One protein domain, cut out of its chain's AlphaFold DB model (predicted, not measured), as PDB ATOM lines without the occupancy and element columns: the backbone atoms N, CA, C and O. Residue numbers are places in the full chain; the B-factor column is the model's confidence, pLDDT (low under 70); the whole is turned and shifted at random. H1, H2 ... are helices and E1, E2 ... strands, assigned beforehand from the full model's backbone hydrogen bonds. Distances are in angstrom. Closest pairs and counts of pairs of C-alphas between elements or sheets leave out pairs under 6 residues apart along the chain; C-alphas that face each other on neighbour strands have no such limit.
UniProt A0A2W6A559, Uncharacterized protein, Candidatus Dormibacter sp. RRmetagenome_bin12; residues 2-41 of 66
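What this domain is: This is residues 2 to 41 of the 66 residues of an uncharacterized protein of Candidatus Dormibacter sp. RRmetagenome_bin12 (UniProt A0A2W6A559). One helix, H1, with a small two-strand hairpin, E1 and E2, packed over one side of it; E1 runs back along the helix and E2 turns again to run nearly the way the helix does. Residues 2 to 8 form a tail that runs out past the beginning of H1 and the turn of the hairpin, while residues 35 to 41 loop back over the hairpin on its side away from H1. The printed part has 40 residues, with one named helix and two named strands in the order H1, E1, E2; the two-strand sheet has the order E1 - E2 and is antiparallel, and the class is mixed, helices and strands. The whole is only just compact, close to loose, with a radius of gyration of the C-alphas of 10.5 A, and it is flat, with spans of 36 by 23 by 8 A.

How they stand to each other: H1, residues 9 to 22, comes first, and every O i to N i+4 pair inside it is within hydrogen-bond range. A tight link of 3 residues joins it to E1, residues 26 to 29. H1 and E1 have 7 pairs of C-alphas within 8 A, the closest being those of Ala 19 and Val 26, 5.6 A apart. A tight link of 2 residues then joins E1 to E2, residues 32 to 34. E1 and E2 are a hairpin of antiparallel neighbours, with 142 degrees between their directions. Across it, N 27 and O 34 are 2.8 A apart and N 29 and O 32 are 3.0 A apart, both within hydrogen-bond range; the C-alphas of Ile 28 and Val 33 face each other at 4.8 A. H1 and E2 have 4 pairs of C-alphas within 8 A, the closest being those of Ala 15 and Val 33, 5.9 A apart.

Where its parts are: H1 begins at C-alpha 9 at (230.351, 259.777, 248.624) and ends at C-alpha 22 at (237.873, 245.895, 261.491), 20.4 A from first to last C-alpha. E1, Val 26 to Ser 29, measures 9.9 A. E2, Glu 32 to Val 34, measures 6.4 A and ends at C-alpha 34 at (241.114, 257.186, 260.423).

The domain as a whole: The two C-alphas farthest apart are those of Arg 2 and Gly 23, 35.6 A. The C-alphas of Arg 2 and Thr 41, the first and last printed residues, are 19.6 A apart. The printed part runs from residue 2 to residue 41 without a cut. The mean pLDDT of the printed part is 81.5; residues 2 to 8 are under 70, where the model's confidence is low.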
ATOM      1  N   ARG A   2     234.925 278.679 248.287       40.06
ATOM      2  CA  ARG A   2     235.621 277.526 248.871       40.06
ATOM      3  C   ARG A   2     234.798 276.309 248.460       40.06
ATOM      4  O   ARG A   2     233.609 276.328 248.785       40.06
ATOM      5  N   PRO A   3     235.335 275.311 247.737       43.12
ATOM      6  CA  PRO A   3     234.614 274.061 247.648       43.12
ATOM      7  C   PRO A   3     234.479 273.611 249.098       43.12
ATOM      8  O   PRO A   3     235.478 273.443 249.801       43.12
ATOM      9  N   GLN A   4     233.247 273.525 249.598       45.62
ATOM     10  CA  GLN A   4     232.995 272.618 250.701       45.62
ATOM     11  C   GLN A   4     233.703 271.334 250.282       45.62
ATOM     12  O   GLN A   4     233.382 270.791 249.225       45.62
ATOM     13  N   LEU A   5     234.697 270.888 251.053       48.00
ATOM     14  CA  LEU A   5     235.054 269.479 251.073       48.00
ATOM     15  C   LEU A   5     233.800 268.760 251.585       48.00
ATOM     16  O   LEU A   5     233.702 268.387 252.750       48.00
ATOM     17  N   ALA A   6     232.777 268.684 250.733       53.34
ATOM     18  CA  ALA A   6     231.733 267.705 250.822       53.34
ATOM     19  C   ALA A   6     232.512 266.411 250.663       53.34
ATOM     20  O   ALA A   6     232.987 266.085 249.579       53.34
ATOM     21  N   THR A   7     232.803 265.794 251.801       59.38
ATOM     22  CA  THR A   7     233.327 264.444 251.920       59.38
ATOM     23  C   THR A   7     232.734 263.613 250.783       59.38
ATOM     24  O   THR A   7     231.513 263.458 250.723       59.38
ATOM     25  N   SER A   8     233.578 263.192 249.827       68.94
ATOM     26  CA  SER A   8     233.111 262.487 248.622       68.94
ATOM     27  C   SER A   8     232.229 261.313 249.051       68.94
ATOM     28  O   SER A   8     232.582 260.666 250.042       68.94
ATOM     29  N   PRO A   9     231.128 260.988 248.351       74.62
ATOM     30  CA  PRO A   9     230.351 259.777 248.624       74.62
ATOM     31  C   PRO A   9     231.235 258.531 248.847       74.62
ATOM     32  O   PRO A   9     230.999 257.762 249.778       74.62
ATOM     33  N   ASP A  10     232.346 258.433 248.107       85.81
ATOM     34  CA  ASP A  10     233.340 257.356 248.213       85.81
ATOM     35  C   ASP A  10     233.980 257.212 249.603       85.81
ATOM     36  O   ASP A  10     234.357 256.108 250.005       85.81
ATOM     37  N   VAL A  11     234.136 258.308 250.359       88.00
ATOM     38  CA  VAL A  11     234.772 258.257 251.685       88.00
ATOM     39  C   VAL A  11     233.882 257.534 252.689       88.00
ATOM     40  O   VAL A  11     234.380 256.791 253.534       88.00
ATOM     41  N   TYR A  12     232.561 257.696 252.574       87.00
ATOM     42  CA  TYR A  12     231.602 257.021 253.443       87.00
ATOM     43  C   TYR A  12     231.524 255.536 253.125       87.00
ATOM     44  O   TYR A  12     231.481 254.723 254.050       87.00
ATOM     45  N   ASP A  13     231.563 255.167 251.846       90.62
ATOM     46  CA  ASP A  13     231.573 253.763 251.442       90.62
ATOM     47  C   ASP A  13     232.866 253.064 251.875       90.62
ATOM     48  O   ASP A  13     232.820 251.971 252.450       90.62
ATOM     49  N   ARG A  14     234.017 253.734 251.719       90.94
ATOM     50  CA  ARG A  14     235.303 253.244 252.234       90.94
ATOM     51  C   ARG A  14     235.272 253.086 253.754       90.94
ATOM     52  O   ARG A  14     235.666 252.037 254.257       90.94
ATOM     53  N   ALA A  15     234.757 254.077 254.482       92.12
ATOM     54  CA  ALA A  15     234.634 254.019 255.936       92.12
ATOM     55  C   ALA A  15     233.710 252.883 256.401       92.12
ATOM     56  O   ALA A  15     234.044 252.164 257.339       92.12
ATOM     57  N   ARG A  16     232.571 252.667 255.728       92.00
ATOM     58  CA  ARG A  16     231.634 251.572 256.039       92.00
ATOM     59  C   ARG A  16     232.262 250.205 255.827       92.00
ATOM     60  O   ARG A  16     232.074 249.316 256.656       92.00
ATOM     61  N   ARG A  17     232.982 250.029 254.718       93.81
ATOM     62  CA  ARG A  17     233.709 248.791 254.434       93.81
ATOM     63  C   ARG A  17     234.776 248.545 255.495       93.81
ATOM     64  O   ARG A  17     234.816 247.466 256.073       93.81
ATOM     65  N   PHE A  18     235.564 249.567 255.807       94.25
ATOM     66  CA  PHE A  18     236.666 249.436 256.748       94.25
ATOM     67  C   PHE A  18     236.189 249.175 258.184       94.25
ATOM     68  O   PHE A  18     236.700 248.274 258.839       94.25
ATOM     69  N   ALA A  19     235.141 249.862 258.651       94.56
ATOM     70  CA  ALA A  19     234.537 249.599 259.963       94.56
ATOM     71  C   ALA A  19     234.000 248.165 260.091       94.56
ATOM     72  O   ALA A  19     234.096 247.550 261.152       94.56
ATOM     73  N   ARG A  20     233.434 247.620 259.007       94.56
ATOM     74  CA  ARG A  20     232.971 246.227 258.951       94.56
ATOM     75  C   ARG A  20     234.123 245.235 259.021       94.56
ATOM     76  O   ARG A  20     234.043 244.291 259.796       94.56
ATOM     77  N   GLU A  21     235.168 245.457 258.230       94.94
ATOM     78  CA  GLU A  21     236.358 244.599 258.191       94.94
ATOM     79  C   GLU A  21     237.100 244.596 259.536       94.94
ATOM     80  O   GLU A  21     237.536 243.543 259.990       94.94
ATOM     81  N   GLN A  22     237.195 245.752 260.199       91.06
ATOM     82  CA  GLN A  22     237.873 245.895 261.491       91.06
ATOM     83  C   GLN A  22     237.001 245.505 262.695       91.06
ATOM     84  O   GLN A  22     237.511 245.356 263.803       91.06
ATOM     85  N   GLY A  23     235.680 245.393 262.520       93.50
ATOM     86  CA  GLY A  23     234.745 245.142 263.623       93.50
ATOM     87  C   GLY A  23     234.694 246.263 264.672       93.50
ATOM     88  O   GLY A  23     234.170 246.052 265.765       93.50
ATOM     89  N   MET A  24     235.207 247.457 264.358       92.19
ATOM     90  CA  MET A  24     235.276 248.614 265.258       92.19
ATOM     91  C   MET A  24     234.894 249.919 264.535       92.19
ATOM     92  O   MET A  24     234.958 249.977 263.304       92.19
ATOM     93  N   PRO A  25     234.453 250.965 265.257       90.88
ATOM     94  CA  PRO A  25     234.143 252.246 264.634       90.88
ATOM     95  C   PRO A  25     235.387 252.907 264.030       90.88
ATOM     96  O   PRO A  25     236.482 252.811 264.577       90.88
ATOM     97  N   VAL A  26     235.185 253.629 262.928       92.88
ATOM     98  CA  VAL A  26     236.203 254.467 262.277       92.88
ATOM     99  C   VAL A  26     235.695 255.900 262.162       92.88
ATOM    100  O   VAL A  26     234.488 256.150 262.205       92.88
ATOM    101  N   TYR A  27     236.599 256.852 261.999       90.88
ATOM    102  CA  TYR A  27     236.295 258.277 261.966       90.88
ATOM    103  C   TYR A  27     236.600 258.851 260.590       90.88
ATOM    104  O   TYR A  27     237.534 258.428 259.916       90.88
ATOM    105  N   ILE A  28     235.809 259.833 260.177       89.69
ATOM    106  CA  ILE A  28     236.053 260.642 258.994       89.69
ATOM    107  C   ILE A  28     236.461 262.029 259.468       89.69
ATOM    108  O   ILE A  28     235.682 262.706 260.148       89.69
ATOM    109  N   SER A  29     237.661 262.457 259.100       87.00
ATOM    110  CA  SER A  29     238.199 263.779 259.413       87.00
ATOM    111  C   SER A  29     238.809 264.376 258.160       87.00
ATOM    112  O   SER A  29     239.576 263.711 257.482       87.00
ATOM    113  N   GLU A  30     238.421 265.608 257.828       82.62
ATOM    114  CA  GLU A  30     238.965 266.354 256.680       82.62
ATOM    115  C   GLU A  30     238.934 265.604 255.327       82.62
ATOM    116  O   GLU A  30     239.671 265.940 254.410       82.62
ATOM    117  N   GLY A  31     238.034 264.624 255.164       82.88
ATOM    118  CA  GLY A  31     237.940 263.816 253.939       82.88
ATOM    119  C   GLY A  31     238.674 262.476 253.992       82.88
ATOM    120  O   GLY A  31     238.627 261.733 253.015       82.88
ATOM    121  N   GLU A  32     239.298 262.136 255.116       85.50
ATOM    122  CA  GLU A  32     240.062 260.904 255.300       85.50
ATOM    123  C   GLU A  32     239.418 259.970 256.323       85.50
ATOM    124  O   GLU A  32     238.726 260.419 257.235       85.50
ATOM    125  N   VAL A  33     239.659 258.663 256.170       89.31
ATOM    126  CA  VAL A  33     239.217 257.625 257.113       89.31
ATOM    127  C   VAL A  33     240.362 257.302 258.064       89.31
ATOM    128  O   VAL A  33     241.426 256.880 257.620       89.31
ATOM    129  N   VAL A  34     240.132 257.452 259.365       89.38
ATOM    130  CA  VAL A  34     241.114 257.186 260.423       89.38
ATOM    131  C   VAL A  34     240.526 256.261 261.489       89.38
ATOM    132  O   VAL A  34     239.321 256.267 261.738       89.38
ATOM    133  N   VAL A  35     241.368 255.436 262.110       86.00
ATOM    134  CA  VAL A  35     240.948 254.492 263.165       86.00
ATOM    135  C   VAL A  35     241.030 255.138 264.546       86.00
ATOM    136  O   VAL A  35     240.186 254.888 265.401       86.00
ATOM    137  N   GLU A  36     242.016 256.006 264.761       85.69
ATOM    138  CA  GLU A  36     242.152 256.761 266.003       85.69
ATOM    139  C   GLU A  36     241.255 257.992 265.982       85.69
ATOM    140  O   GLU A  36     241.158 258.682 264.970       85.69
ATOM    141  N   ARG A  37     240.598 258.279 267.109       82.56
ATOM    142  CA  ARG A  37     239.655 259.393 267.229       82.56
ATOM    143  C   ARG A  37     240.391 260.737 267.142       82.56
ATOM    144  O   ARG A  37     241.100 261.086 268.087       82.56
ATOM    145  N   PRO A  38     240.179 261.541 266.085       79.25
ATOM    146  CA  PRO A  38     240.802 262.850 265.982       79.25
ATOM    147  C   PRO A  38     240.068 263.881 266.850       79.25
ATOM    148  O   PRO A  38     238.865 263.774 267.106       79.25
ATOM    149  N   ALA A  39     240.781 264.938 267.257       79.00
ATOM    150  CA  ALA A  39     240.227 266.033 268.064       79.00
ATOM    151  C   ALA A  39     239.039 266.743 267.388       79.00
ATOM    152  O   ALA A  39     238.139 267.247 268.061       79.00
ATOM    153  N   LYS A  40     239.026 266.768 266.052       76.94
ATOM    154  CA  LYS A  40     237.894 267.199 265.233       76.94
ATOM    155  C   LYS A  40     237.505 266.049 264.328       76.94
ATOM    156  O   LYS A  40     238.345 265.516 263.620       76.94
ATOM    157  N   THR A  41     236.241 265.659 264.379       79.50
ATOM    158  CA  THR A  41     235.700 264.569 263.566       79.50
ATOM    159  C   THR A  41     234.480 265.086 262.822       79.50
ATOM    160  O   THR A  41     233.606 265.704 263.430       79.50
TER     161      THR A  41